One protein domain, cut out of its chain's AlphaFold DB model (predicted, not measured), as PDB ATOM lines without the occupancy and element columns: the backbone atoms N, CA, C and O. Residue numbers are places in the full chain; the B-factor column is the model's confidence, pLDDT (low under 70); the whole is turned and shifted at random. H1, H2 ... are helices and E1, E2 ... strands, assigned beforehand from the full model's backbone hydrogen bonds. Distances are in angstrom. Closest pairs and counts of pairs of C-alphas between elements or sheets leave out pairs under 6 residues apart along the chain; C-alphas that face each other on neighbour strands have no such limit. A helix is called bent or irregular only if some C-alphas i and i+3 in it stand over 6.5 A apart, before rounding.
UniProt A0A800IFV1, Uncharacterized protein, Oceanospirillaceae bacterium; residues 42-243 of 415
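AT A GLANCE: This is residues 42 to 243 of the 415 residues of an uncharacterized protein of Oceanospirillaceae bacterium (UniProt A0A800IFV1). Look first for one twisted sheet of seven strands that curls like part of a barrel round a single long helix, H5, while H1 covers the sheet's other face. The short helices H2, H3 and H6 gather toward the end of H5, and H4 lies toward the opposite end of the domain. The printed part has 202 residues, with six named helices and seven named strands in the order E1 E2 E3 E4 H1 E5 H2 H3 E6 H4 H5 H6 E7. The sheet runs E1 E2 E3 E4 E5 E6 E7 and is mixed, and the class is mixed, helices and strands. The whole is compact, with a radius of gyration of the C-alphas of 16.9 A, and spans 49 by 38 by 33 A.

HOW THE PARTS SIT: Begin at the edge strand E1, residues 42 to 50, and go through E2, residues 56 to 63, and E3, residues 68 to 75, to E4, residues 94 to 100: this is a meander, each strand the antiparallel neighbour of the one before, in three hairpins. Look for N 44 and O 61 at 3.1 A between E1 and E2, N 58 and O 73 at 2.9 A between E2 and E3, and N 72 and O 97 at 2.9 A between E3 and E4. E5, residues 127 to 135, is antiparallel to E4, with N 96 and O 131 at 2.9 A. E6, residues 163 to 171, is antiparallel to E5, with N 132 and O 169 at 3.0 A. The other edge strand, E7, residues 237 to 240, is parallel to E6, with N 167 and O 239 at 2.8 A. The sheet curls round H5, residues 196 to 217; their closest C-alphas include Leu 164 of E6 and Ser 209, 6.2 A apart, and Arg 206 and Ile 238 of E7, 5.8 A apart. On the opposite face is H1, residues 105 to 120, at a height over the sheet of 8.7 A, and the domain has three layers, helices on both faces of a sheet. The closest C-alphas of H1 and E4 are those of Pro 116 and Thr 95, 5.5 A apart. H2, residues 137 to 148, only grazes the sheet with its residues 137 to 143; it touches residues 213 to 217 of H5 at a steep tilt of 47 degrees, the same way, the closest C-alphas being Arg 148 and Val 217, 5.3 A apart. H3, residues 155 to 159, and H6, residues 230 to 235, are close but not clearly touching, with C-alphas 155 and 232 at 6.9 A. H4, residues 181 to 187, is not on the sheet and is apart from H5; together with H5 and H6 it lies between E6 and E7 in a strand-helix-strand unit, two parallel neighbour strands with helices between. In H2, H3, H4, H5 and H6 every O i to N i+4 pair is within hydrogen-bond range; in H1, 7 of 12 are.

IN THESE COORDINATES: Find C-alpha 42 at (46.464, -77.174, 119.289), where E1 begins; it bends by 50 degrees at residue 47 and is 22.4 A long. E2 and E5 each measure 23.6 A, E3 23.2 A, E4 20.0 A and E6 20.1 A, with a bend of 62 degrees at residue 168. H5 runs 31.7 A from C-alpha 196 at (55.848, -89.452, 124.275) to C-alpha 217 at (33.344, -75.888, 142.024). H1, 22.4 A, has a kink of 36 degrees near residue 114 and is irregular, with C-alphas 116 and 119 at 9.2 A. H2 is 16.1 A long. E7 ends at C-alpha 240, (52.175, -92.301, 139.900).

THE WHOLE: The two C-alphas farthest apart are those of Asp 182 and Asp 224, 51.4 A. The printed part has no cut. Look for the long links at residues 76 to 93, between E3 and E4, and residues 218 to 229, between H5 and H6. The mean pLDDT of the printed part is 93.8, and the B-factor column falls under 70 at residues 87 to 88 and 242 to 243.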
ATOM      1  N   ASP A  42      47.793 -77.680 118.951       98.19
ATOM      2  CA  ASP A  42      46.464 -77.174 119.289       98.19
ATOM      3  C   ASP A  42      45.694 -78.264 120.039       98.19
ATOM      4  O   ASP A  42      45.437 -79.344 119.504       98.19
ATOM      5  N   ILE A  43      45.388 -77.996 121.308       98.19
ATOM      6  CA  ILE A  43      44.729 -78.934 122.217       98.19
ATOM      7  C   ILE A  43      43.474 -78.261 122.753       98.19
ATOM      8  O   ILE A  43      43.545 -77.214 123.397       98.19
ATOM      9  N   SER A  44      42.323 -78.879 122.510       97.81
ATOM     10  CA  SER A  44      41.022 -78.371 122.949       97.81
ATOM     11  C   SER A  44      40.086 -79.518 123.312       97.81
ATOM     12  O   SER A  44      40.369 -80.671 123.003       97.81
ATOM     13  N   TYR A  45      38.976 -79.218 123.978       98.06
ATOM     14  CA  TYR A  45      37.903 -80.188 124.168       98.06
ATOM     15  C   TYR A  45      36.969 -80.183 122.958       98.06
ATOM     16  O   TYR A  45      36.437 -79.130 122.604       98.06
ATOM     17  N   SER A  46      36.719 -81.352 122.369       97.12
ATOM     18  CA  SER A  46      35.594 -81.559 121.450       97.12
ATOM     19  C   SER A  46      34.321 -81.959 122.187       97.12
ATOM     20  O   SER A  46      33.227 -81.625 121.735       97.12
ATOM     21  N   GLN A  47      34.452 -82.624 123.340       97.75
ATOM     22  CA  GLN A  47      33.339 -82.958 124.233       97.75
ATOM     23  C   GLN A  47      33.759 -82.794 125.699       97.75
ATOM     24  O   GLN A  47      34.846 -83.221 126.089       97.75
ATOM     25  N   PHE A  48      32.884 -82.216 126.523       97.94
ATOM     26  CA  PHE A  48      33.051 -82.132 127.978       97.94
ATOM     27  C   PHE A  48      31.690 -82.378 128.643       97.94
ATOM     28  O   PHE A  48      30.982 -81.451 129.028       97.94
ATOM     29  N   GLU A  49      31.303 -83.649 128.712       97.94
ATOM     30  CA  GLU A  49      29.965 -84.108 129.094       97.94
ATOM     31  C   GLU A  49      30.017 -84.738 130.490       97.94
ATOM     32  O   GLU A  49      29.939 -85.959 130.656       97.94
ATOM     33  N   LEU A  50      30.206 -83.892 131.504       98.31
ATOM     34  CA  LEU A  50      30.168 -84.292 132.909       98.31
ATOM     35  C   LEU A  50      28.864 -83.834 133.567       98.31
ATOM     36  O   LEU A  50      28.436 -82.689 133.407       98.31
ATOM     37  N   ASP A  51      28.258 -84.708 134.366       97.94
ATOM     38  CA  ASP A  51      27.126 -84.363 135.220       97.94
ATOM     39  C   ASP A  51      27.545 -83.450 136.392       97.94
ATOM     40  O   ASP A  51      28.717 -83.115 136.577       97.94
ATOM     41  N   GLN A  52      26.576 -83.028 137.205       96.00
ATOM     42  CA  GLN A  52      26.804 -82.155 138.369       96.00
ATOM     43  C   GLN A  52      27.751 -82.754 139.431       96.00
ATOM     44  O   GLN A  52      28.299 -82.016 140.254       96.00
ATOM     45  N   ASP A  53      27.930 -84.077 139.418       94.94
ATOM     46  CA  ASP A  53      28.774 -84.837 140.337       94.94
ATOM     47  C   ASP A  53      30.141 -85.184 139.706       94.94
ATOM     48  O   ASP A  53      31.015 -85.754 140.366       94.94
ATOM     49  N   GLY A  54      30.381 -84.739 138.464       96.62
ATOM     50  CA  GLY A  54      31.651 -84.853 137.751       96.62
ATOM     51  C   GLY A  54      31.841 -86.186 137.027       96.62
ATOM     52  O   GLY A  54      32.981 -86.534 136.693       96.62
ATOM     53  N   TYR A  55      30.762 -86.937 136.797       97.88
ATOM     54  CA  TYR A  55      30.767 -88.233 136.117       97.88
ATOM     55  C   TYR A  55      30.253 -88.117 134.682       97.88
ATOM     56  O   TYR A  55      29.416 -87.273 134.378       97.88
ATOM     57  N   GLY A  56      30.765 -88.961 133.791       98.12
ATOM     58  CA  GLY A  56      30.498 -88.894 132.355       98.12
ATOM     59  C   GLY A  56      31.779 -89.078 131.554       98.12
ATOM     60  O   GLY A  56      32.620 -89.915 131.900       98.12
ATOM     61  N   HIS A  57      31.953 -88.298 130.491       98.50
ATOM     62  CA  HIS A  57      33.149 -88.374 129.657       98.50
ATOM     63  C   HIS A  57      33.615 -87.011 129.151       98.50
ATOM     64  O   HIS A  57      32.859 -86.048 129.062       98.50
ATOM     65  N   ALA A  58      34.888 -86.949 128.781       98.56
ATOM     66  CA  ALA A  58      35.456 -85.832 128.045       98.56
ATOM     67  C   ALA A  58      36.329 -86.350 126.901       98.56
ATOM     68  O   ALA A  58      36.954 -87.409 127.013       98.56
ATOM     69  N   VAL A  59      36.377 -85.592 125.811       98.62
ATOM     70  CA  VAL A  59      37.208 -85.872 124.640       98.62
ATOM     71  C   VAL A  59      38.030 -84.630 124.337       98.62
ATOM     72  O   VAL A  59      37.482 -83.554 124.092       98.62
ATOM     73  N   PHE A  60      39.350 -84.782 124.375       98.69
ATOM     74  CA  PHE A  60      40.276 -83.785 123.858       98.69
ATOM     75  C   PHE A  60      40.578 -84.081 122.395       98.69
ATOM     76  O   PHE A  60      40.915 -85.218 122.071       98.69
ATOM     77  N   ASP A  61      40.578 -83.043 121.569       98.38
ATOM     78  CA  ASP A  61      41.160 -83.044 120.234       98.38
ATOM     79  C   ASP A  61      42.580 -82.482 120.311       98.38
ATOM     80  O   ASP A  61      42.809 -81.402 120.865       98.38
ATOM     81  N   ILE A  62      43.537 -83.214 119.742       98.56
ATOM     82  CA  ILE A  62      44.963 -82.877 119.761       98.56
ATOM     83  C   ILE A  62      45.443 -82.805 118.316       98.56
ATOM     84  O   ILE A  62      45.565 -83.829 117.637       98.56
ATOM     85  N   LYS A  63      45.731 -81.596 117.839       98.25
ATOM     86  CA  LYS A  63      46.271 -81.346 116.502       98.25
ATOM     87  C   LYS A  63      47.751 -81.001 116.604       98.25
ATOM     88  O   LYS A  63      48.143 -80.050 117.277       98.25
ATOM     89  N   MET A  64      48.556 -81.792 115.913       97.12
ATOM     90  CA  MET A  64      50.008 -81.678 115.818       97.12
ATOM     91  C   MET A  64      50.390 -81.420 114.353       97.12
ATOM     92  O   MET A  64      49.537 -81.563 113.471       97.12
ATOM     93  N   PRO A  65      51.651 -81.073 114.046       96.81
ATOM     94  CA  PRO A  65      52.049 -80.781 112.671       96.81
ATOM     95  C   PRO A  65      51.786 -81.919 111.677       96.81
ATOM     96  O   PRO A  65      51.440 -81.650 110.525       96.81
ATOM     97  N   HIS A  66      51.938 -83.179 112.099       96.50
ATOM     98  CA  HIS A  66      51.826 -84.343 111.213       96.50
ATOM     99  C   HIS A  66      50.720 -85.316 111.626       96.50
ATOM    100  O   HIS A  66      50.516 -86.325 110.952       96.50
ATOM    101  N   SER A  67      50.043 -85.079 112.747       94.81
ATOM    102  CA  SER A  67      49.138 -86.047 113.363       94.81
ATOM    103  C   SER A  67      47.947 -85.368 114.037       94.81
ATOM    104  O   SER A  67      48.053 -84.270 114.575       94.81
ATOM    105  N   GLN A  68      46.809 -86.059 114.047       96.81
ATOM    106  CA  GLN A  68      45.633 -85.691 114.833       96.81
ATOM    107  C   GLN A  68      45.261 -86.881 115.709       96.81
ATOM    108  O   GLN A  68      45.159 -88.005 115.214       96.81
ATOM    109  N   LEU A  69      45.084 -86.633 117.001       98.12
ATOM    110  CA  LEU A  69      44.718 -87.637 117.995       98.12
ATOM    111  C   LEU A  69      43.515 -87.151 118.795       98.12
ATOM    112  O   LEU A  69      43.268 -85.948 118.884       98.12
ATOM    113  N   SER A  70      42.836 -88.094 119.438       98.56
ATOM    114  CA  SER A  70      41.858 -87.797 120.477       98.56
ATOM    115  C   SER A  70      42.274 -88.445 121.789       98.56
ATOM    116  O   SER A  70      42.792 -89.564 121.806       98.56
ATOM    117  N   PHE A  71      42.025 -87.773 122.907       98.69
ATOM    118  CA  PHE A  71      42.184 -88.356 124.236       98.69
ATOM    119  C   PHE A  71      40.831 -88.415 124.933       98.69
ATOM    120  O   PHE A  71      40.218 -87.386 125.204       98.69
ATOM    121  N   VAL A  72      40.366 -89.634 125.200       98.69
ATOM    122  CA  VAL A  72      39.053 -89.904 125.790       98.69
ATOM    123  C   VAL A  72      39.228 -90.243 127.262       98.69
ATOM    124  O   VAL A  72      40.012 -91.132 127.605       98.69
ATOM    125  N   VAL A  73      38.477 -89.558 128.120       98.69
ATOM    126  CA  VAL A  73      38.451 -89.759 129.571       98.69
ATOM    127  C   VAL A  73      37.047 -90.177 129.980       98.69
ATOM    128  O   VAL A  73      36.098 -89.438 129.741       98.69
ATOM    129  N   PHE A  74      36.919 -91.329 130.634       98.50
ATOM    130  CA  PHE A  74      35.693 -91.766 131.296       98.50
ATOM    131  C   PHE A  74      35.826 -91.547 132.798       98.50
ATOM    132  O   PHE A  74      36.754 -92.076 133.415       98.50
ATOM    133  N   SER A  75      34.899 -90.779 133.366       97.94
ATOM    134  CA  SER A  75      34.801 -90.493 134.794       97.94
ATOM    135  C   SER A  75      33.579 -91.176 135.383       97.94
ATOM    136  O   SER A  75      32.463 -90.998 134.897       97.94
ATOM    137  N   GLN A  76      33.776 -91.947 136.446       95.25
ATOM    138  CA  GLN A  76      32.711 -92.724 137.070       95.25
ATOM    139  C   GLN A  76      32.760 -92.632 138.590       95.25
ATOM    140  O   GLN A  76      33.811 -92.426 139.198       95.25
ATOM    141  N   TYR A  77      31.601 -92.831 139.215       93.31
ATOM    142  CA  TYR A  77      31.535 -92.974 140.660       93.31
ATOM    143  C   TYR A  77      32.278 -94.239 141.098       93.31
ATOM    144  O   TYR A  77      32.039 -95.333 140.581       93.31
ATOM    145  N   LEU A  78      33.134 -94.083 142.104       91.56
ATOM    146  CA  LEU A  78      33.784 -95.182 142.800       91.56
ATOM    147  C   LEU A  78      33.603 -95.009 144.305       91.56
ATOM    148  O   LEU A  78      34.012 -93.989 144.881       91.56
ATOM    149  N   ALA A  79      33.006 -96.017 144.943       89.50
ATOM    150  CA  ALA A  79      32.770 -95.991 146.376       89.50
ATOM    151  C   ALA A  79      34.106 -95.938 147.150       89.50
ATOM    152  O   ALA A  79      35.086 -96.555 146.719       89.50
ATOM    153  N   PRO A  80      34.192 -95.204 148.276       86.56
ATOM    154  CA  PRO A  80      35.426 -95.076 149.055       86.56
ATOM    155  C   PRO A  80      36.101 -96.405 149.410       86.56
ATOM    156  O   PRO A  80      37.321 -96.508 149.331       86.56
ATOM    157  N   GLU A  81      35.315 -97.421 149.752       86.38
ATOM    158  CA  GLU A  81      35.759 -98.771 150.099       86.38
ATOM    159  C   GLU A  81      36.289 -99.585 148.909       86.38
ATOM    160  O   GLU A  81      37.047-100.534 149.105       86.38
ATOM    161  N   GLU A  82      35.927 -99.208 147.682       84.38
ATOM    162  CA  GLU A  82      36.402 -99.843 146.447       84.38
ATOM    163  C   GLU A  82      37.654 -99.151 145.884       84.38
ATOM    164  O   GLU A  82      38.332 -99.700 145.012       84.38
ATOM    165  N   ARG A  83      37.990 -97.953 146.382       84.56
ATOM    166  CA  ARG A  83      39.140 -97.178 145.911       84.56
ATOM    167  C   ARG A  83      40.438 -97.762 146.454       84.56
ATOM    168  O   ARG A  83      40.791 -97.602 147.621       84.56
ATOM    169  N   ASN A  84      41.172 -98.417 145.563       77.06
ATOM    170  CA  ASN A  84      42.467 -99.010 145.849       77.06
ATOM    171  C   ASN A  84      43.502 -98.508 144.838       77.06
ATOM    172  O   ASN A  84      43.334 -98.659 143.632       77.06
ATOM    173  N   ASP A  85      44.596 -97.940 145.338       71.81
ATOM    174  CA  ASP A  85      45.653 -97.362 144.499       71.81
ATOM    175  C   ASP A  85      46.719 -98.373 144.058       71.81
ATOM    176  O   ASP A  85      47.733 -98.004 143.457       71.81
ATOM    177  N   ARG A  86      46.500 -99.658 144.349       71.44
ATOM    178  CA  ARG A  86      47.354-100.755 143.889       71.44
ATOM    179  C   ARG A  86      47.070-101.090 142.428       71.44
ATOM    180  O   ARG A  86      45.940-101.007 141.959       71.44
ATOM    181  N   VAL A  87      48.096-101.588 141.737       65.44
ATOM    182  CA  VAL A  87      47.988-102.003 140.326       65.44
ATOM    183  C   VAL A  87      46.940-103.103 140.094       65.44
ATOM    184  O   VAL A  87      46.410-103.201 138.993       65.44
ATOM    185  N   ILE A  88      46.648-103.897 141.132       68.75
ATOM    186  CA  ILE A  88      45.703-105.028 141.140       68.75
ATOM    187  C   ILE A  88      44.254-104.625 141.438       68.75
ATOM    188  O   ILE A  88      43.420-105.494 141.674       68.75
ATOM    189  N   ALA A  89      43.959-103.327 141.533       79.00
ATOM    190  CA  ALA A  89      42.582-102.873 141.651       79.00
ATOM    191  C   ALA A  89      41.754-103.331 140.435       79.00
ATOM    192  O   ALA A  89      42.306-103.616 139.377       79.00
ATOM    193  N   GLU A  90      40.434-103.400 140.595       81.94
ATOM    194  CA  GLU A  90      39.504-103.790 139.518       81.94
ATOM    195  C   GLU A  90      38.622-102.623 139.055       81.94
ATOM    196  O   GLU A  90      37.903-102.734 138.065       81.94
ATOM    197  N   LYS A  91      38.652-101.505 139.788       86.88
ATOM    198  CA  LYS A  91      37.834-100.318 139.545       86.88
ATOM    199  C   LYS A  91      38.637 -99.055 139.827       86.88
ATOM    200  O   LYS A  91      39.486 -99.047 140.720       86.88
ATOM    201  N   TRP A  92      38.334 -98.000 139.077       93.19
ATOM    202  CA  TRP A  92      39.032 -96.717 139.138       93.19
ATOM    203  C   TRP A  92      38.060 -95.559 138.956       93.19
ATOM    204  O   TRP A  92      37.001 -95.735 138.354       93.19
ATOM    205  N   ASP A  93      38.430 -94.386 139.468       94.88
ATOM    206  CA  ASP A  93      37.667 -93.155 139.229       94.88
ATOM    207  C   ASP A  93      37.698 -92.771 137.747       94.88
ATOM    208  O   ASP A  93      36.676 -92.370 137.193       94.88
ATOM    209  N   LEU A  94      38.873 -92.905 137.115       96.75
ATOM    210  CA  LEU A  94      39.094 -92.576 135.711       96.75
ATOM    211  C   LEU A  94      39.687 -93.753 134.944       96.75
ATOM    212  O   LEU A  94      40.661 -94.380 135.379       96.75
ATOM    213  N   THR A  95      39.169 -93.965 133.737       97.50
ATOM    214  CA  THR A  95      39.824 -94.779 132.707       97.50
ATOM    215  C   THR A  95      39.882 -94.005 131.403       97.50
ATOM    216  O   THR A  95      39.012 -93.189 131.109       97.50
ATOM    217  N   MET A  96      40.976 -94.167 130.665       97.88
ATOM    218  CA  MET A  96      41.342 -93.219 129.621       97.88
ATOM    219  C   MET A  96      42.052 -93.920 128.473       97.88
ATOM    220  O   MET A  96      42.749 -94.918 128.680       97.88
ATOM    221  N   THR A  97      41.945 -93.365 127.271       98.25
ATOM    222  CA  THR A  97      42.725 -93.832 126.126       98.25
ATOM    223  C   THR A  97      43.089 -92.684 125.193       98.25
ATOM    224  O   THR A  97      42.282 -91.793 124.939       98.25
ATOM    225  N   LEU A  98      44.326 -92.709 124.700       98.50
ATOM    226  CA  LEU A  98      44.790 -91.871 123.601       98.50
ATOM    227  C   LEU A  98      44.627 -92.667 122.308       98.50
ATOM    228  O   LEU A  98      45.127 -93.790 122.222       98.50
ATOM    229  N   VAL A  99      43.949 -92.100 121.317       97.81
ATOM    230  CA  VAL A  99      43.611 -92.773 120.058       97.81
ATOM    231  C   VAL A  99      43.986 -91.929 118.850       97.81
ATOM    232  O   VAL A  99      44.036 -90.703 118.921       97.81
ATOM    233  N   GLU A 100      44.231 -92.589 117.722       96.56
ATOM    234  CA  GLU A 100      44.442 -91.920 116.446       96.56
ATOM    235  C   GLU A 100      43.149 -91.347 115.865       96.56
ATOM    236  O   GLU A 100      42.091 -91.990 115.892       96.56
ATOM    237  N   GLY A 101      43.279 -90.155 115.281       95.88
ATOM    238  CA  GLY A 101      42.206 -89.435 114.615       95.88
ATOM    239  C   GLY A 101      41.108 -88.960 115.561       95.88
ATOM    240  O   GLY A 101      41.277 -88.901 116.779       95.88
ATOM    241  N   GLU A 102      39.974 -88.619 114.960       94.94
ATOM    242  CA  GLU A 102      38.752 -88.209 115.653       94.94
ATOM    243  C   GLU A 102      37.969 -89.425 116.166       94.94
ATOM    244  O   GLU A 102      38.048 -90.534 115.613       94.94
ATOM    245  N   VAL A 103      37.192 -89.201 117.225       95.62
ATOM    246  CA  VAL A 103      36.295 -90.191 117.828       95.62
ATOM    247  C   VAL A 103      34.858 -89.815 117.487       95.62
ATOM    248  O   VAL A 103      34.351 -88.804 117.962       95.62
ATOM    249  N   ASP A 104      34.210 -90.634 116.659       94.38
ATOM    250  CA  ASP A 104      32.771 -90.536 116.417       94.38
ATOM    251  C   ASP A 104      31.967 -91.220 117.538       94.38
ATOM    252  O   ASP A 104      32.518 -91.956 118.360       94.38
ATOM    253  N   ASP A 105      30.653 -90.990 117.568       95.19
ATOM    254  CA  ASP A 105      29.774 -91.509 118.625       95.19
ATOM    255  C   ASP A 105      29.799 -93.044 118.716       95.19
ATOM    256  O   ASP A 105      29.817 -93.614 119.807       95.19
ATOM    257  N   LEU A 106      29.866 -93.735 117.572       95.31
ATOM    258  CA  LEU A 106      29.903 -95.200 117.534       95.31
ATOM    259  C   LEU A 106      31.203 -95.734 118.143       95.31
ATOM    260  O   LEU A 106      31.216 -96.762 118.829       95.31
ATOM    261  N   TRP A 107      32.317 -95.063 117.867       95.31
ATOM    262  CA  TRP A 107      33.598 -95.385 118.460       95.31
ATOM    263  C   TRP A 107      33.592 -95.075 119.954       95.31
ATOM    264  O   TRP A 107      34.026 -95.911 120.750       95.31
ATOM    265  N   LEU A 108      33.071 -93.915 120.353       97.19
ATOM    266  CA  LEU A 108      32.963 -93.526 121.754       97.19
ATOM    267  C   LEU A 108      32.199 -94.577 122.571       97.19
ATOM    268  O   LEU A 108      32.693 -94.999 123.616       97.19
ATOM    269  N   GLU A 109      31.072 -95.085 122.062       96.69
ATOM    270  CA  GLU A 109      30.317 -96.183 122.688       96.69
ATOM    271  C   GLU A 109      31.167 -97.453 122.862       96.69
ATOM    272  O   GLU A 109      31.135 -98.104 123.911       96.69
ATOM    273  N   ARG A 110      31.979 -97.806 121.857       96.12
ATOM    274  CA  ARG A 110      32.885 -98.965 121.941       96.12
ATOM    275  C   ARG A 110      33.982 -98.768 122.981       96.12
ATOM    276  O   ARG A 110      34.302 -99.725 123.690       96.12
ATOM    277  N   LEU A 111      34.551 -97.564 123.076       97.38
ATOM    278  CA  LEU A 111      35.545 -97.239 124.101       97.38
ATOM    279  C   LEU A 111      34.911 -97.277 125.486       97.38
ATOM    280  O   LEU A 111      35.475 -97.913 126.371       97.38
ATOM    281  N   ALA A 112      33.723 -96.697 125.658       97.06
ATOM    282  CA  ALA A 112      32.999 -96.707 126.926       97.06
ATOM    283  C   ALA A 112      32.722 -98.138 127.416       97.06
ATOM    284  O   ALA A 112      32.817 -98.420 128.608       97.06
ATOM    285  N   ALA A 113      32.454 -99.070 126.498       96.31
ATOM    286  CA  ALA A 113      32.235-100.474 126.832       96.31
ATOM    287  C   ALA A 113      33.518-101.263 127.172       96.31
ATOM    288  O   ALA A 113      33.418-102.315 127.801       96.31
ATOM    289  N   ASN A 114      34.710-100.810 126.753       96.62
ATOM    290  CA  ASN A 114      35.944-101.610 126.833       96.62
ATOM    291  C   ASN A 114      37.074-100.986 127.656       96.62
ATOM    292  O   ASN A 114      37.782-101.710 128.354       96.62
ATOM    293  N   VAL A 115      37.267 -99.669 127.586       96.38
ATOM    294  CA  VAL A 115      38.343 -98.960 128.296       96.38
ATOM    295  C   VAL A 115      38.217 -99.129 129.819       96.38
ATOM    296  O   VAL A 115      39.236 -99.436 130.449       96.38
ATOM    297  N   PRO A 116      37.013 -99.064 130.428       94.56
ATOM    298  CA  PRO A 116      36.860 -99.325 131.860       94.56
ATOM    299  C   PRO A 116      37.205-100.757 132.294       94.56
ATOM    300  O   PRO A 116      37.604-100.968 133.436       94.56
ATOM    301  N   LEU A 117      37.087-101.744 131.396       92.75
ATOM    302  CA  LEU A 117      37.312-103.163 131.709       92.75
ATOM    303  C   LEU A 117      38.799-103.547 131.796       92.75
ATOM    304  O   LEU A 117      39.118-104.612 132.327       92.75
ATOM    305  N   GLN A 118      39.702-102.716 131.260       88.44
ATOM    306  CA  GLN A 118      41.158-102.896 131.327       88.44
ATOM    307  C   GLN A 118      41.603-104.303 130.874       88.44
ATOM    308  O   GLN A 118      41.443-104.650 129.707       88.44
ATOM    309  N   GLU A 119      42.135-105.142 131.770       88.81
ATOM    310  CA  GLU A 119      42.582-106.506 131.467       88.81
ATOM    311  C   GLU A 119      41.471-107.401 130.869       88.81
ATOM    312  O   GLU A 119      41.754-108.269 130.030       88.81
ATOM    313  N   ALA A 120      40.211-107.170 131.251       91.06
ATOM    314  CA  ALA A 120      39.044-107.878 130.719       91.06
ATOM    315  C   ALA A 120      38.486-107.252 129.424       91.06
ATOM    316  O   ALA A 120      37.725-107.907 128.711       91.06
ATOM    317  N   GLY A 121      38.871-106.014 129.107       92.19
ATOM    318  CA  GLY A 121      38.452-105.287 127.909       92.19
ATOM    319  C   GLY A 121      39.416-105.456 126.745       92.19
ATOM    320  O   GLY A 121      40.526-105.971 126.895       92.19
ATOM    321  N   ARG A 122      39.009-105.013 125.555       92.75
ATOM    322  CA  ARG A 122      39.901-104.932 124.395       92.75
ATOM    323  C   ARG A 122      39.739-103.594 123.693       92.75
ATOM    324  O   ARG A 122      38.626-103.157 123.423       92.75
ATOM    325  N   ILE A 123      40.873-102.984 123.394       94.06
ATOM    326  CA  ILE A 123      40.991-101.859 122.470       94.06
ATOM    327  C   ILE A 123      41.577-102.382 121.154       94.06
ATOM    328  O   ILE A 123      41.852-103.578 121.020       94.06
ATOM    329  N   ASP A 124      41.736-101.507 120.170       93.50
ATOM    330  CA  ASP A 124      42.312-101.874 118.882       93.50
ATOM    331  C   ASP A 124      43.535-101.018 118.540       93.50
ATOM    332  O   ASP A 124      43.964-100.152 119.306       93.50
ATOM    333  N   ALA A 125      44.112-101.285 117.368       95.12
ATOM    334  CA  ALA A 125      45.342-100.657 116.923       95.12
ATOM    335  C   ALA A 125      45.217 -99.142 116.678       95.12
ATOM    336  O   ALA A 125      46.229 -98.521 116.358       95.12
ATOM    337  N   ARG A 126      44.026 -98.533 116.790       95.81
ATOM    338  CA  ARG A 126      43.871 -97.072 116.828       95.81
ATOM    339  C   ARG A 126      44.235 -96.484 118.184       95.81
ATOM    340  O   ARG A 126      44.561 -95.308 118.241       95.81
ATOM    341  N   SER A 127      44.194 -97.260 119.261       96.88
ATOM    342  CA  SER A 127      44.612 -96.804 120.585       96.88
ATOM    343  C   SER A 127      46.134 -96.838 120.712       96.88
ATOM    344  O   SER A 127      46.751 -97.892 120.577       96.88
ATOM    345  N   LEU A 128      46.730 -95.683 121.002       97.50
ATOM    346  CA  LEU A 128      48.166 -95.511 121.238       97.50
ATOM    347  C   LEU A 128      48.528 -95.794 122.692       97.50
ATOM    348  O   LEU A 128      49.565 -96.384 122.979       97.50
ATOM    349  N   SER A 129      47.662 -95.375 123.614       96.69
ATOM    350  CA  SER A 129      47.862 -95.595 125.039       96.69
ATOM    351  C   SER A 129      46.531 -95.806 125.751       96.69
ATOM    352  O   SER A 129      45.486 -95.294 125.335       96.69
ATOM    353  N   LEU A 130      46.571 -96.576 126.831       95.81
ATOM    354  CA  LEU A 130      45.452 -96.800 127.736       95.81
ATOM    355  C   LEU A 130      45.929 -96.589 129.164       95.81
ATOM    356  O   LEU A 130      46.975 -97.095 129.563       95.81
ATOM    357  N   ALA A 131      45.159 -95.847 129.944       94.88
ATOM    358  CA  ALA A 131      45.539 -95.469 131.290       94.88
ATOM    359  C   ALA A 131      44.356 -95.516 132.248       94.88
ATOM    360  O   ALA A 131      43.186 -95.551 131.856       94.88
ATOM    361  N   ARG A 132      44.695 -95.529 133.532       94.50
ATOM    362  CA  ARG A 132      43.744 -95.558 134.637       94.50
ATOM    363  C   ARG A 132      44.295 -94.803 135.834       94.50
ATOM    364  O   ARG A 132      45.510 -94.771 136.057       94.50
ATOM    365  N   GLY A 133      43.406 -94.205 136.616       94.00
ATOM    366  CA  GLY A 133      43.803 -93.410 137.768       94.00
ATOM    367  C   GLY A 133      42.682 -93.178 138.765       94.00
ATOM    368  O   GLY A 133      41.500 -93.279 138.445       94.00
ATOM    369  N   ASN A 134      43.091 -92.849 139.983       93.44
ATOM    370  CA  ASN A 134      42.196 -92.566 141.092       93.44
ATOM    371  C   ASN A 134      42.377 -91.140 141.583       93.44
ATOM    372  O   ASN A 134      43.466 -90.555 141.521       93.44
ATOM    373  N   ARG A 135      41.288 -90.603 142.117       92.38
ATOM    374  CA  ARG A 135      41.246 -89.299 142.755       92.38
ATOM    375  C   ARG A 135      41.963 -89.364 144.097       92.38
ATOM    376  O   ARG A 135      41.708 -90.253 144.912       92.38
ATOM    377  N   SER A 136      42.802 -88.372 144.376       90.56
ATOM    378  CA  SER A 136      43.364 -88.149 145.710       90.56
ATOM    379  C   SER A 136      42.278 -87.582 146.627       90.56
ATOM    380  O   SER A 136      42.215 -86.375 146.854       90.56
ATOM    381  N   ALA A 137      41.375 -88.445 147.111       85.31
ATOM    382  CA  ALA A 137      40.113 -88.042 147.742       85.31
ATOM    383  C   ALA A 137      40.295 -86.968 148.826       85.31
ATOM    384  O   ALA A 137      39.654 -85.925 148.772       85.31
ATOM    385  N   ARG A 138      41.255 -87.151 149.746       85.19
ATOM    386  CA  ARG A 138      41.490 -86.191 150.840       85.19
ATOM    387  C   ARG A 138      41.851 -84.791 150.337       85.19
ATOM    388  O   ARG A 138      41.362 -83.806 150.884       85.19
ATOM    389  N   VAL A 139      42.734 -84.699 149.343       91.44
ATOM    390  CA  VAL A 139      43.179 -83.407 148.799       91.44
ATOM    391  C   VAL A 139      42.082 -82.806 147.939       91.44
ATOM    392  O   VAL A 139      41.737 -81.644 148.124       91.44
ATOM    393  N   PHE A 140      41.498 -83.608 147.053       94.62
ATOM    394  CA  PHE A 140      40.466 -83.164 146.130       94.62
ATOM    395  C   PHE A 140      39.239 -82.619 146.867       94.62
ATOM    396  O   PHE A 140      38.821 -81.496 146.601       94.62
ATOM    397  N   ASP A 141      38.702 -83.367 147.834       93.88
ATOM    398  CA  ASP A 141      37.493 -82.978 148.567       93.88
ATOM    399  C   ASP A 141      37.745 -81.724 149.427       93.88
ATOM    400  O   ASP A 141      36.888 -80.842 149.513       93.88
ATOM    401  N   SER A 142      38.943 -81.601 150.016       94.94
ATOM    402  CA  SER A 142      39.350 -80.399 150.756       94.94
ATOM    403  C   SER A 142      39.424 -79.173 149.848       94.94
ATOM    404  O   SER A 142      38.899 -78.120 150.204       94.94
ATOM    405  N   LEU A 143      40.066 -79.297 148.682       96.56
ATOM    406  CA  LEU A 143      40.187 -78.201 147.719       96.56
ATOM    407  C   LEU A 143      38.818 -77.783 147.194       96.56
ATOM    408  O   LEU A 143      38.499 -76.599 147.201       96.56
ATOM    409  N   LEU A 144      37.988 -78.752 146.811       97.38
ATOM    410  CA  LEU A 144      36.628 -78.511 146.346       97.38
ATOM    411  C   LEU A 144      35.812 -77.721 147.378       97.38
ATOM    412  O   LEU A 144      35.166 -76.735 147.024       97.38
ATOM    413  N   ALA A 145      35.863 -78.110 148.655       97.31
ATOM    414  CA  ALA A 145      35.155 -77.409 149.725       97.31
ATOM    415  C   ALA A 145      35.657 -75.967 149.924       97.31
ATOM    416  O   ALA A 145      34.846 -75.050 150.062       97.31
ATOM    417  N   GLN A 146      36.978 -75.755 149.914       97.88
ATOM    418  CA  GLN A 146      37.573 -74.423 150.072       97.88
ATOM    419  C   GLN A 146      37.192 -73.502 148.911       97.88
ATOM    420  O   GLN A 146      36.664 -72.411 149.142       97.88
ATOM    421  N   LEU A 147      37.357 -73.974 147.677       98.44
ATOM    422  CA  LEU A 147      37.073 -73.200 146.473       98.44
ATOM    423  C   LEU A 147      35.584 -72.860 146.347       98.44
ATOM    424  O   LEU A 147      35.255 -71.713 146.061       98.44
ATOM    425  N   ARG A 148      34.677 -73.796 146.669       98.06
ATOM    426  CA  ARG A 148      33.222 -73.538 146.737       98.06
ATOM    427  C   ARG A 148      32.835 -72.471 147.766       98.06
ATOM    428  O   ARG A 148      31.787 -71.852 147.629       98.06
ATOM    429  N   SER A 149      33.660 -72.266 148.793       97.50
ATOM    430  CA  SER A 149      33.467 -71.229 149.820       97.50
ATOM    431  C   SER A 149      34.172 -69.902 149.509       97.50
ATOM    432  O   SER A 149      34.236 -69.028 150.375       97.50
ATOM    433  N   GLY A 150      34.750 -69.761 148.312       97.88
ATOM    434  CA  GLY A 150      35.481 -68.565 147.900       97.88
ATOM    435  C   GLY A 150      36.900 -68.459 148.464       97.88
ATOM    436  O   GLY A 150      37.478 -67.372 148.484       97.88
ATOM    437  N   GLN A 151      37.473 -69.562 148.957       98.12
ATOM    438  CA  GLN A 151      38.772 -69.581 149.638       98.12
ATOM    439  C   GLN A 151      39.814 -70.379 148.854       98.12
ATOM    440  O   GLN A 151      39.547 -71.479 148.377       98.12
ATOM    441  N   GLN A 152      41.038 -69.854 148.785       97.62
ATOM    442  CA  GLN A 152      42.186 -70.585 148.244       97.62
ATOM    443  C   GLN A 152      42.751 -71.579 149.275       97.62
ATOM    444  O   GLN A 152      42.723 -71.292 150.478       97.62
ATOM    445  N   PRO A 153      43.292 -72.732 148.838       95.62
ATOM    446  CA  PRO A 153      43.938 -73.682 149.732       95.62
ATOM    447  C   PRO A 153      45.297 -73.163 150.231       95.62
ATOM    448  O   PRO A 153      45.908 -72.264 149.655       95.62
ATOM    449  N   ASP A 154      45.801 -73.778 151.300       93.25
ATOM    450  CA  ASP A 154      47.167 -73.545 151.775       93.25
ATOM    451  C   ASP A 154      48.172 -74.176 150.800       93.25
ATOM    452  O   ASP A 154      48.198 -75.398 150.627       93.25
ATOM    453  N   ALA A 155      49.016 -73.338 150.193       91.69
ATOM    454  CA  ALA A 155      50.030 -73.752 149.228       91.69
ATOM    455  C   ALA A 155      50.968 -74.840 149.774       91.69
ATOM    456  O   ALA A 155      51.324 -75.760 149.040       91.69
ATOM    457  N   LYS A 156      51.336 -74.786 151.064       88.19
ATOM    458  CA  LYS A 156      52.250 -75.769 151.667       88.19
ATOM    459  C   LYS A 156      51.603 -77.143 151.775       88.19
ATOM    460  O   LYS A 156      52.209 -78.139 151.403       88.19
ATOM    461  N   LYS A 157      50.344 -77.193 152.214       87.44
ATOM    462  CA  LYS A 157      49.589 -78.453 152.304       87.44
ATOM    463  C   LYS A 157      49.319 -79.056 150.933       87.44
ATOM    464  O   LYS A 157      49.305 -80.273 150.792       87.44
ATOM    465  N   LEU A 158      49.091 -78.210 149.927       89.81
ATOM    466  CA  LEU A 158      48.949 -78.672 148.552       89.81
ATOM    467  C   LEU A 158      50.264 -79.268 148.036       89.81
ATOM    468  O   LEU A 158      50.241 -80.316 147.392       89.81
ATOM    469  N   ALA A 159      51.396 -78.640 148.369       86.75
ATOM    470  CA  ALA A 159      52.725 -79.075 147.961       86.75
ATOM    471  C   ALA A 159      53.146 -80.436 148.539       86.75
ATOM    472  O   ALA A 159      53.835 -81.182 147.851       86.75
ATOM    473  N   GLU A 160      52.683 -80.792 149.743       86.12
ATOM    474  CA  GLU A 160      52.942 -82.103 150.367       86.12
ATOM    475  C   GLU A 160      52.407 -83.290 149.547       86.12
ATOM    476  O   GLU A 160      52.941 -84.393 149.647       86.12
ATOM    477  N   VAL A 161      51.346 -83.088 148.751       87.56
ATOM    478  CA  VAL A 161      50.776 -84.140 147.889       87.56
ATOM    479  C   VAL A 161      51.073 -83.883 146.416       87.56
ATOM    480  O   VAL A 161      51.475 -84.803 145.713       87.56
ATOM    481  N   GLY A 162      50.896 -82.652 145.934       91.00
ATOM    482  CA  GLY A 162      51.332 -82.227 144.600       91.00
ATOM    483  C   GLY A 162      50.491 -82.726 143.417       91.00
ATOM    484  O   GLY A 162      50.863 -82.467 142.276       91.00
ATOM    485  N   TYR A 163      49.366 -83.410 143.644       93.69
ATOM    486  CA  TYR A 163      48.467 -83.877 142.580       93.69
ATOM    487  C   TYR A 163      47.011 -84.026 143.048       93.69
ATOM    488  O   TYR A 163      46.735 -84.287 144.220       93.69
ATOM    489  N   LEU A 164      46.072 -83.914 142.101       95.62
ATOM    490  CA  LEU A 164      44.641 -84.194 142.305       95.62
ATOM    491  C   LEU A 164      44.273 -85.636 141.951       95.62
ATOM    492  O   LEU A 164      43.421 -86.245 142.598       95.62
ATOM    493  N   TYR A 165      44.953 -86.187 140.948       94.94
ATOM    494  CA  TYR A 165      44.798 -87.557 140.480       94.94
ATOM    495  C   TYR A 165      46.136 -88.280 140.465       94.94
ATOM    496  O   TYR A 165      47.195 -87.683 140.252       94.94
ATOM    497  N   ARG A 166      46.068 -89.590 140.681       92.19
ATOM    498  CA  ARG A 166      47.207 -90.493 140.619       92.19
ATOM    499  C   ARG A 166      46.925 -91.607 139.627       92.19
ATOM    500  O   ARG A 166      45.944 -92.333 139.780       92.19
ATOM    501  N   THR A 167      47.793 -91.765 138.633       93.00
ATOM    502  CA  THR A 167      47.719 -92.894 137.708       93.00
ATOM    503  C   THR A 167      48.141 -94.171 138.418       93.00
ATOM    504  O   THR A 167      49.189 -94.211 139.068       93.00
ATOM    505  N   THR A 168      47.347 -95.224 138.253       89.88
ATOM    506  CA  THR A 168      47.704 -96.581 138.689       89.88
ATOM    507  C   THR A 168      48.352 -97.382 137.570       89.88
ATOM    508  O   THR A 168      49.068 -98.345 137.840       89.88
ATOM    509  N   ALA A 169      48.130 -96.973 136.317       90.25
ATOM    510  CA  ALA A 169      48.874 -97.442 135.163       90.25
ATOM    511  C   ALA A 169      48.719 -96.509 133.957       90.25
ATOM    512  O   ALA A 169      47.665 -95.901 133.758       90.25
ATOM    513  N   VAL A 170      49.758 -96.490 133.125       92.81
ATOM    514  CA  VAL A 170      49.752 -95.943 131.768       92.81
ATOM    515  C   VAL A 170      50.424 -96.988 130.885       92.81
ATOM    516  O   VAL A 170      51.565 -97.378 131.131       92.81
ATOM    517  N   TYR A 171      49.682 -97.518 129.923       91.62
ATOM    518  CA  TYR A 171      50.090 -98.634 129.081       91.62
ATOM    519  C   TYR A 171      50.207 -98.192 127.627       91.62
ATOM    520  O   TYR A 171      49.406 -97.388 127.155       91.62
ATOM    521  N   GLY A 172      51.159 -98.784 126.919       90.25
ATOM    522  CA  GLY A 172      51.330 -98.666 125.474       90.25
ATOM    523  C   GLY A 172      51.860 -99.977 124.899       90.25
ATOM    524  O   GLY A 172      51.651-101.047 125.483       90.25
ATOM    525  N   SER A 173      52.571 -99.895 123.775       86.62
ATOM    526  CA  SER A 173      53.346-101.003 123.194       86.62
ATOM    527  C   SER A 173      52.557-102.309 123.007       86.62
ATOM    528  O   SER A 173      52.992-103.382 123.424       86.62
ATOM    529  N   GLY A 174      51.380-102.233 122.384       90.44
ATOM    530  CA  GLY A 174      50.599-103.413 121.995       90.44
ATOM    531  C   GLY A 174      49.681-103.981 123.080       90.44
ATOM    532  O   GLY A 174      48.905-104.909 122.823       90.44
ATOM    533  N   LYS A 175      49.742-103.459 124.312       90.62
ATOM    534  CA  LYS A 175      48.937-103.996 125.414       90.62
ATOM    535  C   LYS A 175      47.440-103.832 125.131       90.62
ATOM    536  O   LYS A 175      46.997-102.809 124.624       90.62
ATOM    537  N   PHE A 176      46.655-104.856 125.466       92.81
ATOM    538  CA  PHE A 176      45.191-104.886 125.302       92.81
ATOM    539  C   PHE A 176      44.671-104.717 123.864       92.81
ATOM    540  O   PHE A 176      43.476-104.491 123.683       92.81
ATOM    541  N   GLY A 177      45.539-104.878 122.859       93.31
ATOM    542  CA  GLY A 177      45.203-104.669 121.450       93.31
ATOM    543  C   GLY A 177      45.554-103.279 120.916       93.31
ATOM    544  O   GLY A 177      45.301-103.036 119.741       93.31
ATOM    545  N   ALA A 178      46.155-102.409 121.744       95.50
ATOM    546  CA  ALA A 178      46.724-101.124 121.330       95.50
ATOM    547  C   ALA A 178      47.743-101.288 120.191       95.50
ATOM    548  O   ALA A 178      48.218-102.391 119.913       95.50
ATOM    549  N   CYS A 179      48.148-100.186 119.558       95.69
ATOM    550  CA  CYS A 179      49.277-100.238 118.640       95.69
ATOM    551  C   CYS A 179      50.602-100.501 119.363       95.69
ATOM    552  O   CYS A 179      50.789-100.159 120.534       95.69
ATOM    553  N   ASP A 180      51.543-101.097 118.638       93.81
ATOM    554  CA  ASP A 180      52.916-101.251 119.094       93.81
ATOM    555  C   ASP A 180      53.758 -99.990 118.826       93.81
ATOM    556  O   ASP A 180      53.329 -99.024 118.186       93.81
ATOM    557  N   TRP A 181      54.987-100.011 119.339       92.31
ATOM    558  CA  TRP A 181      55.957 -98.943 119.126       92.31
ATOM    559  C   TRP A 181      56.334 -98.762 117.646       92.31
ATOM    560  O   TRP A 181      56.584 -97.638 117.221       92.31
ATOM    561  N   ASP A 182      56.351 -99.832 116.843       92.69
ATOM    562  CA  ASP A 182      56.723 -99.759 115.423       92.69
ATOM    563  C   ASP A 182      55.730 -98.898 114.631       92.69
ATOM    564  O   ASP A 182      56.140 -98.073 113.809       92.69
ATOM    565  N   LYS A 183      54.428 -99.011 114.938       94.88
ATOM    566  CA  LYS A 183      53.407 -98.115 114.383       94.88
ATOM    567  C   LYS A 183      53.629 -96.662 114.813       94.88
ATOM    568  O   LYS A 183      53.593 -95.788 113.949       94.88
ATOM    569  N   ILE A 184      53.889 -96.400 116.100       95.00
ATOM    570  CA  ILE A 184      54.161 -95.039 116.605       95.00
ATOM    571  C   ILE A 184      55.366 -94.430 115.882       95.00
ATOM    572  O   ILE A 184      55.245 -93.383 115.250       95.00
ATOM    573  N   ALA A 185      56.499 -95.129 115.890       93.25
ATOM    574  CA  ALA A 185      57.752 -94.646 115.323       93.25
ATOM    575  C   ALA A 185      57.675 -94.353 113.813       93.25
ATOM    576  O   ALA A 185      58.375 -93.469 113.325       93.25
ATOM    577  N   ARG A 186      56.844 -95.087 113.059       93.56
ATOM    578  CA  ARG A 186      56.724 -94.923 111.599       93.56
ATOM    579  C   ARG A 186      55.654 -93.935 111.160       93.56
ATOM    580  O   ARG A 186      55.815 -93.319 110.109       93.56
ATOM    581  N   HIS A 187      54.554 -93.840 111.900       95.00
ATOM    582  CA  HIS A 187      53.362 -93.118 111.448       95.00
ATOM    583  C   HIS A 187      53.072 -91.848 112.246       95.00
ATOM    584  O   HIS A 187      52.364 -90.986 111.736       95.00
ATOM    585  N   TYR A 188      53.649 -91.704 113.441       95.50
ATOM    586  CA  TYR A 188      53.410 -90.581 114.346       95.50
ATOM    587  C   TYR A 188      54.734 -89.889 114.694       95.50
ATOM    588  O   TYR A 188      55.201 -90.006 115.827       95.50
ATOM    589  N   PRO A 189      55.372 -89.177 113.741       93.81
ATOM    590  CA  PRO A 189      56.681 -88.554 113.961       93.81
ATOM    591  C   PRO A 189      56.674 -87.552 115.126       93.81
ATOM    592  O   PRO A 189      57.662 -87.460 115.849       93.81
ATOM    593  N   ASP A 190      55.541 -86.887 115.372       95.31
ATOM    594  CA  ASP A 190      55.345 -85.973 116.508       95.31
ATOM    595  C   ASP A 190      55.483 -86.683 117.877       95.31
ATOM    596  O   ASP A 190      55.816 -86.059 118.883       95.31
ATOM    597  N   LEU A 191      55.273 -88.007 117.913       95.56
ATOM    598  CA  LEU A 191      55.359 -88.868 119.099       95.56
ATOM    599  C   LEU A 191      56.474 -89.920 119.017       95.56
ATOM    600  O   LEU A 191      56.586 -90.755 119.915       95.56
ATOM    601  N   ALA A 192      57.313 -89.902 117.978       93.75
ATOM    602  CA  ALA A 192      58.330 -90.923 117.711       93.75
ATOM    603  C   ALA A 192      59.573 -90.811 118.623       93.75
ATOM    604  O   ALA A 192      60.705 -91.029 118.195       93.75
ATOM    605  N   ARG A 193      59.367 -90.492 119.907       94.06
ATOM    606  CA  ARG A 193      60.378 -90.496 120.974       94.06
ATOM    607  C   ARG A 193      59.871 -91.320 122.161       94.06
ATOM    608  O   ARG A 193      58.656 -91.328 122.393       94.06
ATOM    609  N   PRO A 194      60.757 -91.998 122.914       91.69
ATOM    610  CA  PRO A 194      60.342 -92.893 123.987       91.69
ATOM    611  C   PRO A 194      59.346 -92.241 124.953       91.69
ATOM    612  O   PRO A 194      59.550 -91.111 125.396       91.69
ATOM    613  N   PHE A 195      58.269 -92.966 125.258       92.69
ATOM    614  CA  PHE A 195      57.187 -92.563 126.162       92.69
ATOM    615  C   PHE A 195      56.400 -91.291 125.802       92.69
ATOM    616  O   PHE A 195      55.644 -90.801 126.637       92.69
ATOM    617  N   SER A 196      56.535 -90.719 124.599       95.81
ATOM    618  CA  SER A 196      55.848 -89.452 124.275       95.81
ATOM    619  C   SER A 196      54.323 -89.565 124.359       95.81
ATOM    620  O   SER A 196      53.677 -88.674 124.903       95.81
ATOM    621  N   ALA A 197      53.750 -90.673 123.874       96.56
ATOM    622  CA  ALA A 197      52.310 -90.922 123.924       96.56
ATOM    623  C   ALA A 197      51.811 -91.072 125.374       96.56
ATOM    624  O   ALA A 197      50.811 -90.474 125.767       96.56
ATOM    625  N   GLU A 198      52.541 -91.823 126.195       95.69
ATOM    626  CA  GLU A 198      52.232 -92.052 127.605       95.69
ATOM    627  C   GLU A 198      52.397 -90.773 128.441       95.69
ATOM    628  O   GLU A 198      51.570 -90.475 129.302       95.69
ATOM    629  N   MET A 199      53.436 -89.977 128.174       96.44
ATOM    630  CA  MET A 199      53.628 -88.678 128.821       96.44
ATOM    631  C   MET A 199      52.533 -87.685 128.416       96.44
ATOM    632  O   MET A 199      52.079 -86.919 129.265       96.44
ATOM    633  N   LEU A 200      52.053 -87.726 127.167       98.06
ATOM    634  CA  LEU A 200      50.926 -86.902 126.725       98.06
ATOM    635  C   LEU A 200      49.651 -87.247 127.498       98.06
ATOM    636  O   LEU A 200      48.962 -86.342 127.965       98.06
ATOM    637  N   VAL A 201      49.387 -88.536 127.730       97.81
ATOM    638  CA  VAL A 201      48.282 -88.979 128.594       97.81
ATOM    639  C   VAL A 201      48.402 -88.391 130.003       97.81
ATOM    640  O   VAL A 201      47.429 -87.846 130.525       97.81
ATOM    641  N   CYS A 202      49.587 -88.441 130.618       97.00
ATOM    642  CA  CYS A 202      49.813 -87.847 131.941       97.00
ATOM    643  C   CYS A 202      49.607 -86.322 131.946       97.00
ATOM    644  O   CYS A 202      49.012 -85.785 132.882       97.00
ATOM    645  N   TYR A 203      50.078 -85.624 130.909       97.56
ATOM    646  CA  TYR A 203      49.917 -84.176 130.773       97.56
ATOM    647  C   TYR A 203      48.441 -83.776 130.636       97.56
ATOM    648  O   TYR A 203      47.976 -82.865 131.320       97.56
ATOM    649  N   LEU A 204      47.679 -84.482 129.798       98.31
ATOM    650  CA  LEU A 204      46.259 -84.201 129.586       98.31
ATOM    651  C   LEU A 204      45.412 -84.575 130.802       98.31
ATOM    652  O   LEU A 204      44.492 -83.840 131.151       98.31
ATOM    653  N   LEU A 205      45.757 -85.654 131.510       98.00
ATOM    654  CA  LEU A 205      45.117 -85.989 132.782       98.00
ATOM    655  C   LEU A 205      45.349 -84.899 133.840       98.00
ATOM    656  O   LEU A 205      44.425 -84.568 134.583       98.00
ATOM    657  N   ARG A 206      46.549 -84.297 133.901       97.25
ATOM    658  CA  ARG A 206      46.794 -83.127 134.764       97.25
ATOM    659  C   ARG A 206      45.776 -82.029 134.468       97.25
ATOM    660  O   ARG A 206      45.164 -81.513 135.399       97.25
ATOM    661  N   GLN A 207      45.593 -81.689 133.194       97.94
ATOM    662  CA  GLN A 207      44.663 -80.639 132.788       97.94
ATOM    663  C   GLN A 207      43.209 -81.014 133.119       97.94
ATOM    664  O   GLN A 207      42.559 -80.286 133.865       97.94
ATOM    665  N   PHE A 208      42.762 -82.212 132.727       98.56
ATOM    666  CA  PHE A 208      41.425 -82.721 133.055       98.56
ATOM    667  C   PHE A 208      41.134 -82.698 134.561       98.56
ATOM    668  O   PHE A 208      40.023 -82.375 134.965       98.56
ATOM    669  N   SER A 209      42.120 -83.005 135.412       97.75
ATOM    670  CA  SER A 209      41.921 -82.979 136.864       97.75
ATOM    671  C   SER A 209      41.569 -81.592 137.410       97.75
ATOM    672  O   SER A 209      40.797 -81.490 138.365       97.75
ATOM    673  N   LEU A 210      42.123 -80.536 136.806       98.00
ATOM    674  CA  LEU A 210      41.822 -79.148 137.150       98.00
ATOM    675  C   LEU A 210      40.454 -78.752 136.599       98.00
ATOM    676  O   LEU A 210      39.640 -78.209 137.342       98.00
ATOM    677  N   ASP A 211      40.180 -79.101 135.344       98.12
ATOM    678  CA  ASP A 211      38.925 -78.755 134.675       98.12
ATOM    679  C   ASP A 211      37.726 -79.446 135.340       98.12
ATOM    680  O   ASP A 211      36.695 -78.822 135.586       98.12
ATOM    681  N   GLN A 212      37.877 -80.709 135.749       98.25
ATOM    682  CA  GLN A 212      36.868 -81.416 136.538       98.25
ATOM    683  C   GLN A 212      36.678 -80.784 137.923       98.25
ATOM    684  O   GLN A 212      35.545 -80.668 138.394       98.25
ATOM    685  N   LEU A 213      37.757 -80.365 138.594       98.12
ATOM    686  CA  LEU A 213      37.651 -79.653 139.868       98.12
ATOM    687  C   LEU A 213      36.865 -78.348 139.691       98.12
ATOM    688  O   LEU A 213      35.938 -78.104 140.460       98.12
ATOM    689  N   HIS A 214      37.188 -77.532 138.686       98.06
ATOM    690  CA  HIS A 214      36.488 -76.267 138.429       98.06
ATOM    691  C   HIS A 214      35.034 -76.481 138.007       98.06
ATOM    692  O   HIS A 214      34.162 -75.769 138.501       98.06
ATOM    693  N   HIS A 215      34.742 -77.513 137.211       97.81
ATOM    694  CA  HIS A 215      33.368 -77.932 136.913       97.81
ATOM    695  C   HIS A 215      32.581 -78.214 138.197       97.81
ATOM    696  O   HIS A 215      31.494 -77.679 138.398       97.81
ATOM    697  N   LEU A 216      33.148 -78.990 139.123       97.94
ATOM    698  CA  LEU A 216      32.513 -79.291 140.411       97.94
ATOM    699  C   LEU A 216      32.400 -78.068 141.332       97.94
ATOM    700  O   LEU A 216      31.486 -77.998 142.159       97.94
ATOM    701  N   VAL A 217      33.337 -77.129 141.241       97.94
ATOM    702  CA  VAL A 217      33.344 -75.888 142.024       97.94
ATOM    703  C   VAL A 217      32.215 -74.959 141.568       97.94
ATOM    704  O   VAL A 217      31.458 -74.483 142.412       97.94
ATOM    705  N   HIS A 218      32.029 -74.784 140.256       96.38
ATOM    706  CA  HIS A 218      31.078 -73.835 139.654       96.38
ATOM    707  C   HIS A 218      29.678 -74.410 139.420       96.38
ATOM    708  O   HIS A 218      29.064 -74.222 138.370       96.38
ATOM    709  N   GLN A 219      29.139 -75.097 140.425       96.31
ATOM    710  CA  GLN A 219      27.747 -75.552 140.399       96.31
ATOM    711  C   GLN A 219      26.798 -74.439 140.884       96.31
ATOM    712  O   GLN A 219      27.183 -73.659 141.759       96.31
ATOM    713  N   PRO A 220      25.530 -74.382 140.419       94.75
ATOM    714  CA  PRO A 220      24.581 -73.320 140.789       94.75
ATOM    715  C   PRO A 220      24.360 -73.129 142.298       94.75
ATOM    716  O   PRO A 220      23.926 -72.066 142.736       94.75
ATOM    717  N   ALA A 221      24.648 -74.158 143.100       95.75
ATOM    718  CA  ALA A 221      24.539 -74.128 144.555       95.75
ATOM    719  C   ALA A 221      25.658 -73.332 145.264       95.75
ATOM    720  O   ALA A 221      25.537 -73.088 146.464       95.75
ATOM    721  N   TYR A 222      26.726 -72.932 144.562       96.31
ATOM    722  CA  TYR A 222      27.915 -72.296 145.145       96.31
ATOM    723  C   TYR A 222      28.209 -70.939 144.478       96.31
ATOM    724  O   TYR A 222      29.147 -70.821 143.694       96.31
ATOM    725  N   PRO A 223      27.415 -69.892 144.766       95.88
ATOM    726  CA  PRO A 223      27.561 -68.589 144.110       95.88
ATOM    727  C   PRO A 223      28.868 -67.854 144.450       95.88
ATOM    728  O   PRO A 223      29.282 -66.985 143.689       95.88
ATOM    729  N   ASP A 224      29.511 -68.200 145.569       97.12
ATOM    730  CA  ASP A 224      30.763 -67.586 146.035       97.12
ATOM    731  C   ASP A 224      32.014 -68.362 145.582       97.12
ATOM    732  O   ASP A 224      33.124 -68.096 146.046       97.12
ATOM    733  N   ALA A 225      31.841 -69.358 144.711       98.19
ATOM    734  CA  ALA A 225      32.909 -70.225 144.249       98.19
ATOM    735  C   ALA A 225      34.015 -69.464 143.491       98.19
ATOM    736  O   ALA A 225      33.750 -68.537 142.724       98.19
ATOM    737  N   VAL A 226      35.271 -69.882 143.680       98.31
ATOM    738  CA  VAL A 226      36.445 -69.308 142.998       98.31
ATOM    739  C   VAL A 226      37.282 -70.385 142.324       98.31
ATOM    740  O   VAL A 226      37.397 -71.501 142.827       98.31
ATOM    741  N   ASP A 227      37.933 -70.032 141.217       98.00
ATOM    742  CA  ASP A 227      38.939 -70.896 140.602       98.00
ATOM    743  C   ASP A 227      40.159 -71.053 141.507       98.00
ATOM    744  O   ASP A 227      40.540 -70.141 142.245       98.00
ATOM    745  N   LEU A 228      40.816 -72.206 141.416       98.12
ATOM    746  CA  LEU A 228      42.130 -72.407 142.027       98.12
ATOM    747  C   LEU A 228      43.133 -71.394 141.457       98.12
ATOM    748  O   LEU A 228      43.190 -71.205 140.245       98.12
ATOM    749  N   ASP A 229      43.962 -70.784 142.302       97.88
ATOM    750  CA  ASP A 229      45.005 -69.854 141.865       97.88
ATOM    751  C   ASP A 229      45.904 -70.477 140.784       97.88
ATOM    752  O   ASP A 229      46.354 -71.618 140.898       97.88
ATOM    753  N   ILE A 230      46.203 -69.709 139.735       97.25
ATOM    754  CA  ILE A 230      46.928 -70.207 138.562       97.25
ATOM    755  C   ILE A 230      48.341 -70.713 138.890       97.25
ATOM    756  O   ILE A 230      48.841 -71.617 138.220       97.25
ATOM    757  N   ASN A 231      49.005 -70.174 139.917       95.56
ATOM    758  CA  ASN A 231      50.328 -70.656 140.315       95.56
ATOM    759  C   ASN A 231      50.220 -71.987 141.059       95.56
ATOM    760  O   ASN A 231      51.044 -72.871 140.834       95.56
ATOM    761  N   LEU A 232      49.169 -72.172 141.862       95.50
ATOM    762  CA  LEU A 232      48.861 -73.467 142.474       95.50
ATOM    763  C   LEU A 232      48.467 -74.505 141.425       95.50
ATOM    764  O   LEU A 232      48.939 -75.638 141.486       95.50
ATOM    765  N   GLN A 233      47.688 -74.114 140.413       97.06
ATOM    766  CA  GLN A 233      47.411 -74.980 139.268       97.06
ATOM    767  C   GLN A 233      48.719 -75.434 138.610       97.06
ATOM    768  O   GLN A 233      48.921 -76.628 138.411       97.06
ATOM    769  N   ARG A 234      49.635 -74.506 138.295       94.44
ATOM    770  CA  ARG A 234      50.940 -74.802 137.667       94.44
ATOM    771  C   ARG A 234      51.838 -75.707 138.509       94.44
ATOM    772  O   ARG A 234      52.608 -76.461 137.928       94.44
ATOM    773  N   TYR A 235      51.733 -75.633 139.834       92.31
ATOM    774  CA  TYR A 235      52.478 -76.502 140.743       92.31
ATOM    775  C   TYR A 235      51.997 -77.959 140.680       92.31
ATOM    776  O   TYR A 235      52.795 -78.884 140.816       92.31
ATOM    777  N   LEU A 236      50.697 -78.179 140.468       93.88
ATOM    778  CA  LEU A 236      50.116 -79.518 140.459       93.88
ATOM    779  C   LEU A 236      50.594 -80.348 139.264       93.88
ATOM    780  O   LEU A 236      50.507 -79.923 138.109       93.88
ATOM    781  N   GLY A 237      51.039 -81.566 139.563       94.12
ATOM    782  CA  GLY A 237      51.324 -82.625 138.604       94.12
ATOM    783  C   GLY A 237      50.314 -83.768 138.701       94.12
ATOM    784  O   GLY A 237      49.179 -83.597 139.150       94.12
ATOM    785  N   ILE A 238      50.751 -84.956 138.286       93.81
ATOM    786  CA  ILE A 238      50.010 -86.212 138.414       93.81
ATOM    787  C   ILE A 238      50.850 -87.192 139.221       93.81
ATOM    788  O   ILE A 238      52.034 -87.381 138.947       93.81
ATOM    789  N   GLY A 239      50.234 -87.809 140.228       90.00
ATOM    790  CA  GLY A 239      50.885 -88.861 140.996       90.00
ATOM    791  C   GLY A 239      51.034 -90.132 140.159       90.00
ATOM    792  O   GLY A 239      50.200 -90.412 139.302       90.00
ATOM    793  N   ASN A 240      52.030 -90.959 140.467       85.69
ATOM    794  CA  ASN A 240      52.175 -92.301 139.900       85.69
ATOM    795  C   ASN A 240      52.263 -93.333 141.038       85.69
ATOM    796  O   ASN A 240      53.002 -93.113 141.996       85.69
ATOM    797  N   SER A 241      51.497 -94.429 140.973       73.31
ATOM    798  CA  SER A 241      51.483 -95.471 142.015       73.31
ATOM    799  C   SER A 241      52.148 -96.798 141.634       73.31
ATOM    800  O   SER A 241      52.157 -97.708 142.466       73.31
ATOM    801  N   THR A 242      52.717 -96.948 140.429       67.75
ATOM    802  CA  THR A 242      53.270 -98.240 139.981       67.75
ATOM    803  C   THR A 242      54.716 -98.168 139.485       67.75
ATOM    804  O   THR A 242      55.059 -97.362 138.623       67.75
ATOM    805  N   GLY A 243      55.551 -99.067 140.020       64.56
ATOM    806  CA  GLY A 243      56.910 -99.371 139.546       64.56
ATOM    807  C   GLY A 243      57.112-100.848 139.178       64.56
ATOM    808  O   GLY A 243      58.195-101.231 138.750       64.56
TER     809      GLY A 243